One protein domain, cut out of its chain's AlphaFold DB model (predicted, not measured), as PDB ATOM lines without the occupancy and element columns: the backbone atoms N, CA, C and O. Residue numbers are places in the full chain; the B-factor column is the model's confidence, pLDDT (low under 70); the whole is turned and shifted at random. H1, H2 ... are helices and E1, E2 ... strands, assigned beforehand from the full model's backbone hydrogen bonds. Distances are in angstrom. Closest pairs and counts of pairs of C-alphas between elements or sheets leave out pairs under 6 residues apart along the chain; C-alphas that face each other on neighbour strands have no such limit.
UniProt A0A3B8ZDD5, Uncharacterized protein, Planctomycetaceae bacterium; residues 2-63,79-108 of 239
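What this domain is: This is residues 2 to 63 and 79 to 108 of the 239 residues of an uncharacterized protein of Planctomycetaceae bacterium (UniProt A0A3B8ZDD5). Little regular structure: an elongated, loop-rich body, with H2 near its middle, close to the small strand pair E3 and E4, the hairpin E1 and E2 set away from them, and residues 34 to 40 sticking out. The printed part has 92 residues, 23 in named elements, in the order E1 E2 H1 H2 E3 E4; the class is mixed, both sheets antiparallel. It is only just compact, close to loose, with radius of gyration of the C-alphas 14.7 A and spans 45 by 29 by 29 A.

Where its parts are: E1 is residues 8 to 10, from (300.164, 324.382, 288.378), and E2 26 to 28. E3 is 58 to 60; E4, 95 to 97, ends at (282.839, 335.927, 278.202). H1 is 39 to 42; H2, 48 to 54, is 9.8 A long.

How they stand to each other: E1 and E2 are antiparallel at 147 degrees, N 9 and O 27 being 2.9 A apart. E3 and E4 are antiparallel at 161 degrees, N 59 to O 96 being 3.0 A. The closest C-alphas of H2 and E3, Leu 53 and His 59, are 6.4 A apart. H2 and E4 are near each other, with 6 pairs of C-alphas within 10 A. H1 and H2 are apart. In H2 every O i to N i+4 pair is within hydrogen-bond range; H1 is too short for one, with 0 of 1 O i to N i+3 pairs in range.

The domain as a whole: Residues 64 to 78 are cut out, C-alphas 63 and 79 being 12.7 A apart. The link E1 to E2 is long. pLDDT is under 70 at 14 to 16, 18 to 21, 62 to 63 and 79 to 84.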
ATOM      1  N   GLY A   2     300.575 317.818 298.117       80.50
ATOM      2  CA  GLY A   2     302.036 318.034 297.965       80.50
ATOM      3  C   GLY A   2     302.425 319.259 297.118       80.50
ATOM      4  O   GLY A   2     303.569 319.360 296.696       80.50
ATOM      5  N   ILE A   3     301.462 320.148 296.884       87.44
ATOM      6  CA  ILE A   3     301.557 321.352 296.061       87.44
ATOM      7  C   ILE A   3     302.093 322.539 296.861       87.44
ATOM      8  O   ILE A   3     301.873 322.640 298.073       87.44
ATOM      9  N   GLN A   4     302.760 323.453 296.171       91.31
ATOM     10  CA  GLN A   4     303.302 324.698 296.698       91.31
ATOM     11  C   GLN A   4     302.771 325.905 295.908       91.31
ATOM     12  O   GLN A   4     302.369 325.770 294.751       91.31
ATOM     13  N   PRO A   5     302.759 327.110 296.504       93.38
ATOM     14  CA  PRO A   5     302.504 328.331 295.745       93.38
ATOM     15  C   PRO A   5     303.462 328.448 294.551       93.38
ATOM     16  O   PRO A   5     304.667 328.265 294.700       93.38
ATOM     17  N   GLY A   6     302.920 328.762 293.376       90.50
ATOM     18  CA  GLY A   6     303.642 328.772 292.100       90.50
ATOM     19  C   GLY A   6     303.465 327.503 291.263       90.50
ATOM     20  O   GLY A   6     303.663 327.567 290.048       90.50
ATOM     21  N   ASP A   7     303.028 326.393 291.867       93.25
ATOM     22  CA  ASP A   7     302.690 325.174 291.132       93.25
ATOM     23  C   ASP A   7     301.467 325.377 290.228       93.25
ATOM     24  O   ASP A   7     300.741 326.379 290.297       93.25
ATOM     25  N   ARG A   8     301.248 324.394 289.354       91.25
ATOM     26  CA  ARG A   8     300.164 324.382 288.378       91.25
ATOM     27  C   ARG A   8     299.163 323.276 288.663       91.25
ATOM     28  O   ARG A   8     299.549 322.148 288.953       91.25
ATOM     29  N   LEU A   9     297.886 323.617 288.544       91.12
ATOM     30  CA  LEU A   9     296.762 322.692 288.617       91.12
ATOM     31  C   LEU A   9     295.978 322.788 287.315       91.12
ATOM     32  O   LEU A   9     295.487 323.856 286.958       91.12
ATOM     33  N   LEU A  10     295.880 321.674 286.601       89.75
ATOM     34  CA  LEU A  10     295.134 321.595 285.353       89.75
ATOM     35  C   LEU A  10     293.682 321.213 285.661       89.75
ATOM     36  O   LEU A  10     293.457 320.267 286.415       89.75
ATOM     37  N   SER A  11     292.710 321.931 285.099       89.00
ATOM     38  CA  SER A  11     291.311 321.498 285.161       89.00
ATOM     39  C   SER A  11     291.084 320.293 284.248       89.00
ATOM     40  O   SER A  11     291.704 320.180 283.192       89.00
ATOM     41  N   GLU A  12     290.172 319.405 284.619       80.50
ATOM     42  CA  GLU A  12     289.725 318.324 283.737       80.50
ATOM     43  C   GLU A  12     288.462 318.742 282.976       80.50
ATOM     44  O   GLU A  12     287.698 319.590 283.443       80.50
ATOM     45  N   SER A  13     288.259 318.173 281.787       71.06
ATOM     46  CA  SER A  13     286.992 318.289 281.066       71.06
ATOM     47  C   SER A  13     285.970 317.305 281.636       71.06
ATOM     48  O   SER A  13     286.332 316.244 282.141       71.06
ATOM     49  N   ASP A  14     284.683 317.624 281.494       68.88
ATOM     50  CA  ASP A  14     283.580 316.757 281.942       68.88
ATOM     51  C   ASP A  14     283.597 315.377 281.245       68.88
ATOM     52  O   ASP A  14     283.175 314.361 281.793       68.88
ATOM     53  N   SER A  15     284.157 315.308 280.031       67.31
ATOM     54  CA  SER A  15     284.372 314.062 279.296       67.31
ATOM     55  C   SER A  15     285.713 314.058 278.568       67.31
ATOM     56  O   SER A  15     286.039 314.982 277.821       67.31
ATOM     57  N   LEU A  16     286.462 312.958 278.709       63.81
ATOM     58  CA  LEU A  16     287.710 312.704 277.973       63.81
ATOM     59  C   LEU A  16     287.494 312.520 276.460       63.81
ATOM     60  O   LEU A  16     288.450 312.560 275.689       63.81
ATOM     61  N   PHE A  17     286.248 312.291 276.034       70.12
ATOM     62  CA  PHE A  17     285.879 312.101 274.629       70.12
ATOM     63  C   PHE A  17     285.223 313.335 274.007       70.12
ATOM     64  O   PHE A  17     284.951 313.330 272.804       70.12
ATOM     65  N   ASP A  18     284.973 314.387 274.791       69.00
ATOM     66  CA  ASP A  18     284.490 315.653 274.255       69.00
ATOM     67  C   ASP A  18     285.660 316.455 273.676       69.00
ATOM     68  O   ASP A  18     286.232 317.342 274.303       69.00
ATOM     69  N   LEU A  19     286.024 316.112 272.439       66.69
ATOM     70  CA  LEU A  19     287.078 316.787 271.675       66.69
ATOM     71  C   LEU A  19     286.699 318.225 271.273       66.69
ATOM     72  O   LEU A  19     287.539 318.947 270.737       66.69
ATOM     73  N   SER A  20     285.437 318.615 271.481       68.75
ATOM     74  CA  SER A  20     284.898 319.954 271.211       68.75
ATOM     75  C   SER A  20     284.661 320.790 272.468       68.75
ATOM     76  O   SER A  20     284.316 321.967 272.343       68.75
ATOM     77  N   GLY A  21     284.833 320.196 273.649       68.19
ATOM     78  CA  GLY A  21     284.648 320.851 274.937       68.19
ATOM     79  C   GLY A  21     285.718 321.909 275.221       68.19
ATOM     80  O   GLY A  21     286.708 322.026 274.488       68.19
ATOM     81  N   PRO A  22     285.538 322.710 276.285       74.62
ATOM     82  CA  PRO A  22     286.532 323.691 276.693       74.62
ATOM     83  C   PRO A  22     287.883 323.027 276.970       74.62
ATOM     84  O   PRO A  22     287.968 321.963 277.585       74.62
ATOM     85  N   ALA A  23     288.952 323.667 276.497       76.94
ATOM     86  CA  ALA A  23     290.300 323.184 276.749       76.94
ATOM     87  C   ALA A  23     290.618 323.255 278.256       76.94
ATOM     88  O   ALA A  23     290.252 324.244 278.897       76.94
ATOM     89  N   PRO A  24     291.343 322.265 278.808       84.94
ATOM     90  CA  PRO A  24     291.844 322.300 280.178       84.94
ATOM     91  C   PRO A  24     292.519 323.630 280.529       84.94
ATOM     92  O   PRO A  24     293.439 324.072 279.836       84.94
ATOM     93  N   LEU A  25     292.075 324.257 281.617       89.12
ATOM     94  CA  LEU A  25     292.645 325.491 282.135       89.12
ATOM     95  C   LEU A  25     293.825 325.162 283.053       89.12
ATOM     96  O   LEU A  25     293.683 324.474 284.063       89.12
ATOM     97  N   ASN A  26     294.998 325.681 282.712       91.06
ATOM     98  CA  ASN A  26     296.221 325.582 283.492       91.06
ATOM     99  C   ASN A  26     296.266 326.688 284.558       91.06
ATOM    100  O   ASN A  26     296.736 327.803 284.319       91.06
ATOM    101  N   MET A  27     295.767 326.386 285.753       92.94
ATOM    102  CA  MET A  27     295.638 327.340 286.852       92.94
ATOM    103  C   MET A  27     296.929 327.443 287.667       92.94
ATOM    104  O   MET A  27     297.604 326.450 287.939       92.94
ATOM    105  N   ARG A  28     297.265 328.662 288.099       93.44
ATOM    106  CA  ARG A  28     298.392 328.931 289.005       93.44
ATOM    107  C   ARG A  28     297.939 328.870 290.457       93.44
ATOM    108  O   ARG A  28     297.024 329.594 290.840       93.44
ATOM    109  N   VAL A  29     298.644 328.108 291.287       94.19
ATOM    110  CA  VAL A  29     298.434 328.124 292.740       94.19
ATOM    111  C   VAL A  29     299.013 329.418 293.315       94.19
ATOM    112  O   VAL A  29     300.224 329.636 293.279       94.19
ATOM    113  N   THR A  30     298.163 330.293 293.849       93.94
ATOM    114  CA  THR A  30     298.579 331.590 294.424       93.94
ATOM    115  C   THR A  30     298.874 331.522 295.920       93.94
ATOM    116  O   THR A  30     299.605 332.359 296.444       93.94
ATOM    117  N   GLY A  31     298.349 330.516 296.613       94.06
ATOM    118  CA  GLY A  31     298.536 330.348 298.045       94.06
ATOM    119  C   GLY A  31     298.054 328.990 298.531       94.06
ATOM    120  O   GLY A  31     297.355 328.272 297.820       94.06
ATOM    121  N   LEU A  32     298.443 328.652 299.758       93.88
ATOM    122  CA  LEU A  32     297.998 327.454 300.458       93.88
ATOM    123  C   LEU A  32     297.486 327.862 301.839       93.88
ATOM    124  O   LEU A  32     298.192 328.539 302.590       93.88
ATOM    125  N   LEU A  33     296.257 327.466 302.163       92.75
ATOM    126  CA  LEU A  33     295.684 327.686 303.488       92.75
ATOM    127  C   LEU A  33     296.272 326.691 304.495       92.75
ATOM    128  O   LEU A  33     296.701 325.590 304.141       92.75
ATOM    129  N   ALA A  34     296.318 327.088 305.768       92.56
ATOM    130  CA  ALA A  34     296.778 326.209 306.835       92.56
ATOM    131  C   ALA A  34     295.839 325.004 306.973       92.56
ATOM    132  O   ALA A  34     294.622 325.156 306.908       92.56
ATOM    133  N   ARG A  35     296.413 323.819 307.209       91.62
ATOM    134  CA  ARG A  35     295.623 322.600 307.407       91.62
ATOM    135  C   ARG A  35     294.758 322.725 308.654       91.62
ATOM    136  O   ARG A  35     295.242 323.105 309.721       91.62
ATOM    137  N   THR A  36     293.503 322.347 308.505       92.69
ATOM    138  CA  THR A  36     292.479 322.350 309.549       92.69
ATOM    139  C   THR A  36     292.123 320.934 310.002       92.69
ATOM    140  O   THR A  36     291.553 320.765 311.078       92.69
ATOM    141  N   GLY A  37     292.497 319.909 309.223       90.56
ATOM    142  CA  GLY A  37     292.154 318.513 309.484       90.56
ATOM    143  C   GLY A  37     290.702 318.160 309.147       90.56
ATOM    144  O   GLY A  37     290.233 317.101 309.563       90.56
ATOM    145  N   THR A  38     289.985 319.031 308.434       89.25
ATOM    146  CA  THR A  38     288.622 318.785 307.943       89.25
ATOM    147  C   THR A  38     288.645 318.352 306.473       89.25
ATOM    148  O   THR A  38     289.703 318.291 305.845       89.25
ATOM    149  N   SER A  39     287.471 318.059 305.907       86.56
ATOM    150  CA  SER A  39     287.306 317.808 304.467       86.56
ATOM    151  C   SER A  39     287.789 318.962 303.585       86.56
ATOM    152  O   SER A  39     288.124 318.742 302.425       86.56
ATOM    153  N   ASP A  40     287.854 320.180 304.125       89.44
ATOM    154  CA  ASP A  40     288.197 321.380 303.360       89.44
ATOM    155  C   ASP A  40     289.702 321.468 303.057       89.44
ATOM    156  O   ASP A  40     290.113 322.250 302.204       89.44
ATOM    157  N   ASP A  41     290.533 320.630 303.692       91.12
ATOM    158  CA  ASP A  41     291.978 320.551 303.430       91.12
ATOM    159  C   ASP A  41     292.314 320.103 301.992       91.12
ATOM    160  O   ASP A  41     293.466 320.216 301.561       91.12
ATOM    161  N   GLU A  42     291.331 319.576 301.260       89.38
ATOM    162  CA  GLU A  42     291.446 319.171 299.854       89.38
ATOM    163  C   GLU A  42     290.694 320.109 298.895       89.38
ATOM    164  O   GLU A  42     290.721 319.895 297.684       89.38
ATOM    165  N   ALA A  43     290.049 321.161 299.409       91.12
ATOM    166  CA  ALA A  43     289.287 322.095 298.592       91.12
ATOM    167  C   ALA A  43     290.200 323.013 297.760       91.12
ATOM    168  O   ALA A  43     291.214 323.529 298.237       91.12
ATOM    169  N   VAL A  44     289.792 323.271 296.515       91.38
ATOM    170  CA  VAL A  44     290.399 324.281 295.637       91.38
ATOM    171  C   VAL A  44     289.446 325.467 295.552       91.38
ATOM    172  O   VAL A  44     288.290 325.315 295.168       91.38
ATOM    173  N   LEU A  45     289.932 326.652 295.920       92.69
ATOM    174  CA  LEU A  45     289.159 327.891 295.880       92.69
ATOM    175  C   LEU A  45     289.630 328.744 294.702       92.69
ATOM    176  O   LEU A  45     290.820 329.031 294.578       92.69
ATOM    177  N   CYS A  46     288.692 329.167 293.863       93.38
ATOM    178  CA  CYS A  46     288.922 330.099 292.763       93.38
ATOM    179  C   CYS A  46     287.771 331.111 292.684       93.38
ATOM    180  O   CYS A  46     286.780 330.997 293.412       93.38
ATOM    181  N   ASP A  47     287.925 332.139 291.855       92.69
ATOM    182  CA  ASP A  47     286.851 333.094 291.590       92.69
ATOM    183  C   ASP A  47     285.803 332.524 290.612       92.69
ATOM    184  O   ASP A  47     285.957 331.445 290.023       92.69
ATOM    185  N   LEU A  48     284.687 333.247 290.469       93.00
ATOM    186  CA  LEU A  48     283.602 332.842 289.574       93.00
ATOM    187  C   LEU A  48     284.052 332.877 288.113       93.00
ATOM    188  O   LEU A  48     283.699 331.994 287.342       93.00
ATOM    189  N   GLU A  49     284.860 333.864 287.738       91.69
ATOM    190  CA  GLU A  49     285.401 334.012 286.392       91.69
ATOM    191  C   GLU A  49     286.237 332.803 285.959       91.69
ATOM    192  O   GLU A  49     286.065 332.314 284.842       91.69
ATOM    193  N   THR A  50     287.096 332.291 286.842       91.62
ATOM    194  CA  THR A  50     287.882 331.068 286.634       91.62
ATOM    195  C   THR A  50     286.958 329.866 286.485       91.62
ATOM    196  O   THR A  50     287.140 329.072 285.566       91.62
ATOM    197  N   THR A  51     285.927 329.760 287.328       91.31
ATOM    198  CA  THR A  51     284.928 328.683 287.233       91.31
ATOM    199  C   THR A  51     284.215 328.704 285.876       91.31
ATOM    200  O   THR A  51     284.166 327.694 285.183       91.31
ATOM    201  N   TRP A  52     283.743 329.868 285.430       91.31
ATOM    202  CA  TRP A  52     283.081 330.023 284.132       91.31
ATOM    203  C   TRP A  52     284.021 329.808 282.942       91.31
ATOM    204  O   TRP A  52     283.576 329.413 281.864       91.31
ATOM    205  N   LEU A  53     285.319 330.073 283.111       89.69
ATOM    206  CA  LEU A  53     286.333 329.753 282.110       89.69
ATOM    207  C   LEU A  53     286.530 328.233 281.993       89.69
ATOM    208  O   LEU A  53     286.589 327.727 280.875       89.69
ATOM    209  N   ILE A  54     286.552 327.509 283.118       88.81
ATOM    210  CA  ILE A  54     286.589 326.035 283.150       88.81
ATOM    211  C   ILE A  54     285.330 325.444 282.495       88.81
ATOM    212  O   ILE A  54     285.430 324.501 281.716       88.81
ATOM    213  N   GLU A  55     284.156 326.034 282.739       86.50
ATOM    214  CA  GLU A  55     282.890 325.642 282.095       86.50
ATOM    215  C   GLU A  55     282.811 326.017 280.599       86.50
ATOM    216  O   GLU A  55     281.860 325.645 279.914       86.50
ATOM    217  N   GLY A  56     283.788 326.761 280.066       86.62
ATOM    218  CA  GLY A  56     283.839 327.150 278.653       86.62
ATOM    219  C   GLY A  56     282.951 328.332 278.256       86.62
ATOM    220  O   GLY A  56     282.780 328.599 277.066       86.62
ATOM    221  N   ILE A  57     282.396 329.069 279.221       88.56
ATOM    222  CA  ILE A  57     281.569 330.265 278.975       88.56
ATOM    223  C   ILE A  57     282.427 331.431 278.456       88.56
ATOM    224  O   ILE A  57     281.958 332.288 277.697       88.56
ATOM    225  N   GLY A  58     283.693 331.480 278.870       86.81
ATOM    226  CA  GLY A  58     284.684 332.437 278.386       86.81
ATOM    227  C   GLY A  58     285.842 331.766 277.664       86.81
ATOM    228  O   GLY A  58     286.052 330.564 277.793       86.81
ATOM    229  N   HIS A  59     286.602 332.549 276.899       87.50
ATOM    230  CA  HIS A  59     287.883 332.111 276.344       87.50
ATOM    231  C   HIS A  59     288.803 333.281 275.984       87.50
ATOM    232  O   HIS A  59     288.355 334.401 275.724       87.50
ATOM    233  N   GLY A  60     290.104 332.986 275.956       83.00
ATOM    234  CA  GLY A  60     291.163 333.884 275.504       83.00
ATOM    235  C   GLY A  60     291.429 333.743 274.013       83.00
ATOM    236  O   GLY A  60     291.439 332.632 273.487       83.00
ATOM    237  N   HIS A  61     291.697 334.853 273.335       80.56
ATOM    238  CA  HIS A  61     292.206 334.845 271.966       80.56
ATOM    239  C   HIS A  61     293.709 335.114 271.937       80.56
ATOM    240  O   HIS A  61     294.210 335.966 272.671       80.56
ATOM    241  N   ALA A  62     294.427 334.428 271.048       68.31
ATOM    242  CA  ALA A  62     295.786 334.824 270.713       68.31
ATOM    243  C   ALA A  62     295.765 336.211 270.052       68.31
ATOM    244  O   ALA A  62     295.038 336.436 269.080       68.31
ATOM    245  N   ILE A  63     296.560 337.146 270.578       59.81
ATOM    246  CA  ILE A  63     296.792 338.435 269.923       59.81
ATOM    247  C   ILE A  63     297.534 338.128 268.622       59.81
ATOM    248  O   ILE A  63     298.653 337.616 268.637       59.81
ATOM    249  N   GLN A  79     289.768 328.210 264.009       44.22
ATOM    250  CA  GLN A  79     289.622 329.194 265.088       44.22
ATOM    251  C   GLN A  79     289.532 328.568 266.494       44.22
ATOM    252  O   GLN A  79     289.724 329.264 267.483       44.22
ATOM    253  N   TYR A  80     289.324 327.250 266.583       47.34
ATOM    254  CA  TYR A  80     289.248 326.502 267.844       47.34
ATOM    255  C   TYR A  80     290.611 326.088 268.435       47.34
ATOM    256  O   TYR A  80     290.656 325.554 269.536       47.34
ATOM    257  N   LEU A  81     291.728 326.310 267.733       49.69
ATOM    258  CA  LEU A  81     293.018 325.683 268.078       49.69
ATOM    259  C   LEU A  81     293.989 326.551 268.898       49.69
ATOM    260  O   LEU A  81     295.080 326.083 269.211       49.69
ATOM    261  N   GLN A  82     293.643 327.793 269.246       55.38
ATOM    262  CA  GLN A  82     294.550 328.690 269.984       55.38
ATOM    263  C   GLN A  82     293.833 329.507 271.065       55.38
ATOM    264  O   GLN A  82     294.063 330.708 271.208       55.38
ATOM    265  N   ALA A  83     292.945 328.870 271.829       62.84
ATOM    266  CA  ALA A  83     292.532 329.463 273.093       62.84
ATOM    267  C   ALA A  83     293.714 329.400 274.070       62.84
ATOM    268  O   ALA A  83     294.336 328.347 274.230       62.84
ATOM    269  N   HIS A  84     294.051 330.526 274.701       66.44
ATOM    270  CA  HIS A  84     295.040 330.520 275.777       66.44
ATOM    271  C   HIS A  84     294.531 329.627 276.913       66.44
ATOM    272  O   HIS A  84     293.465 329.871 277.469       66.44
ATOM    273  N   GLN A  85     295.311 328.603 277.256       78.56
ATOM    274  CA  GLN A  85     295.010 327.672 278.349       78.56
ATOM    275  C   GLN A  85     295.469 328.205 279.711       78.56
ATOM    276  O   GLN A  85     295.347 327.520 280.712       78.56
ATOM    277  N   GLU A  86     296.023 329.413 279.767       87.38
ATOM    278  CA  GLU A  86     296.517 330.028 280.993       87.38
ATOM    279  C   GLU A  86     296.232 331.527 280.960       87.38
ATOM    280  O   GLU A  86     296.515 332.188 279.957       87.38
ATOM    281  N   VAL A  87     295.698 332.055 282.061       88.50
ATOM    282  CA  VAL A  87     295.498 333.493 282.261       88.50
ATOM    283  C   VAL A  87     296.723 334.072 282.969       88.50
ATOM    284  O   VAL A  87     297.114 333.606 284.041       88.50
ATOM    285  N   THR A  88     297.320 335.098 282.372       88.69
ATOM    286  CA  THR A  88     298.457 335.860 282.895       88.69
ATOM    287  C   THR A  88     298.147 337.354 282.869       88.69
ATOM    288  O   THR A  88     297.211 337.796 282.200       88.69
ATOM    289  N   ASP A  89     298.946 338.154 283.575       88.00
ATOM    290  CA  ASP A  89     298.746 339.605 283.635       88.00
ATOM    291  C   ASP A  89     298.891 340.259 282.245       88.00
ATOM    292  O   ASP A  89     298.249 341.265 281.947       88.00
ATOM    293  N   GLU A  90     299.690 339.658 281.358       86.88
ATOM    294  CA  GLU A  90     299.905 340.122 279.986       86.88
ATOM    295  C   GLU A  90     298.729 339.799 279.056       86.88
ATOM    296  O   GLU A  90     298.434 340.581 278.150       86.88
ATOM    297  N   ASN A  91     298.066 338.653 279.251       87.56
ATOM    298  CA  ASN A  91     297.043 338.159 278.328       87.56
ATOM    299  C   ASN A  91     295.607 338.286 278.850       87.56
ATOM    300  O   ASN A  91     294.684 338.058 278.078       87.56
ATOM    301  N   VAL A  92     295.386 338.691 280.105       86.19
ATOM    302  CA  VAL A  92     294.044 338.767 280.716       86.19
ATOM    303  C   VAL A  92     293.047 339.570 279.874       86.19
ATOM    304  O   VAL A  92     291.878 339.210 279.770       86.19
ATOM    305  N   ASN A  93     293.519 340.616 279.190       87.31
ATOM    306  CA  ASN A  93     292.695 341.457 278.322       87.31
ATOM    307  C   ASN A  93     292.261 340.769 277.014       87.31
ATOM    308  O   ASN A  93     291.399 341.297 276.314       87.31
ATOM    309  N   SER A  94     292.849 339.623 276.657       86.19
ATOM    310  CA  SER A  94     292.436 338.826 275.499       86.19
ATOM    311  C   SER A  94     291.314 337.836 275.816       86.19
ATOM    312  O   SER A  94     290.757 337.230 274.895       86.19
ATOM    313  N   PHE A  95     290.954 337.689 277.096       89.00
ATOM    314  CA  PHE A  95     289.844 336.861 277.546       89.00
ATOM    315  C   PHE A  95     288.539 337.646 277.558       89.00
ATOM    316  O   PHE A  95     288.464 338.789 278.009       89.00
ATOM    317  N   HIS A  96     287.478 337.005 277.087       89.50
ATOM    318  CA  HIS A  96     286.130 337.549 277.162       89.50
ATOM    319  C   HIS A  96     285.115 336.435 277.407       89.50
ATOM    320  O   HIS A  96     285.381 335.257 277.160       89.50
ATOM    321  N   PHE A  97     283.945 336.828 277.906       90.75
ATOM    322  CA  PHE A  97     282.839 335.927 278.202       90.75
ATOM    323  C   PHE A  97     281.702 336.127 277.206       90.75
ATOM    324  O   PHE A  97     281.374 337.261 276.843       90.75
ATOM    325  N   HIS A  98     281.068 335.028 276.805       87.12
ATOM    326  CA  HIS A  98     279.932 335.052 275.890       87.12
ATOM    327  C   HIS A  98     278.634 335.246 276.661       87.12
ATOM    328  O   HIS A  98     278.128 334.332 277.303       87.12
ATOM    329  N   GLY A  99     278.074 336.452 276.581       89.12
ATOM    330  CA  GLY A  99     276.781 336.781 277.178       89.12
ATOM    331  C   GLY A  99     276.874 337.738 278.362       89.12
ATOM    332  O   GLY A  99     277.852 338.461 278.547       89.12
ATOM    333  N   LYS A 100     275.794 337.806 279.145       91.31
ATOM    334  CA  LYS A 100     275.691 338.708 280.300       91.31
ATOM    335  C   LYS A 100     276.048 337.953 281.572       91.31
ATOM    336  O   LYS A 100     275.408 336.955 281.876       91.31
ATOM    337  N   ARG A 101     276.952 338.511 282.385       88.44
ATOM    338  CA  ARG A 101     277.368 337.919 283.672       88.44
ATOM    339  C   ARG A 101     276.213 337.552 284.606       88.44
ATOM    340  O   ARG A 101     276.288 336.557 285.306       88.44
ATOM    341  N   SER A 102     275.117 338.313 284.586       89.88
ATOM    342  CA  SER A 102     273.929 338.033 285.406       89.88
ATOM    343  C   SER A 102     273.166 336.762 285.009       89.88
ATOM    344  O   SER A 102     272.182 336.429 285.659       89.88
ATOM    345  N   GLN A 103     273.534 336.121 283.899       89.44
ATOM    346  CA  GLN A 103     272.911 334.900 283.382       89.44
ATOM    347  C   GLN A 103     273.815 333.674 283.535       89.44
ATOM    348  O   GLN A 103     273.391 332.574 283.193       89.44
ATOM    349  N   PHE A 104     275.051 333.855 284.004       92.62
ATOM    350  CA  PHE A 104     275.984 332.750 284.173       92.62
ATOM    351  C   PHE A 104     275.599 331.904 285.389       92.62
ATOM    352  O   PHE A 104     275.059 332.440 286.365       92.62
ATOM    353  N   PRO A 105     275.813 330.581 285.318       90.50
ATOM    354  CA  PRO A 105     275.341 329.664 286.334       90.50
ATOM    355  C   PRO A 105     276.085 329.883 287.652       90.50
ATOM    356  O   PRO A 105     277.290 330.132 287.696       90.50
ATOM    357  N   ILE A 106     275.327 329.773 288.740       90.94
ATOM    358  CA  ILE A 106     275.830 329.653 290.105       90.94
ATOM    359  C   ILE A 106     275.068 328.480 290.708       90.94
ATOM    360  O   ILE A 106     273.844 328.530 290.838       90.94
ATOM    361  N   THR A 107     275.783 327.409 291.030       88.25
ATOM    362  CA  THR A 107     275.186 326.151 291.502       88.25
ATOM    363  C   THR A 107     274.860 326.187 292.990       88.25
ATOM    364  O   THR A 107     273.876 325.589 293.421       88.25
ATOM    365  N   ALA A 108     275.659 326.907 293.777       90.31
ATOM    366  CA  ALA A 108     275.499 327.011 295.218       90.31
ATOM    367  C   ALA A 108     275.967 328.370 295.741       90.31
ATOM    368  O   ALA A 108     276.831 329.027 295.161       90.31
TER     369      ALA A 108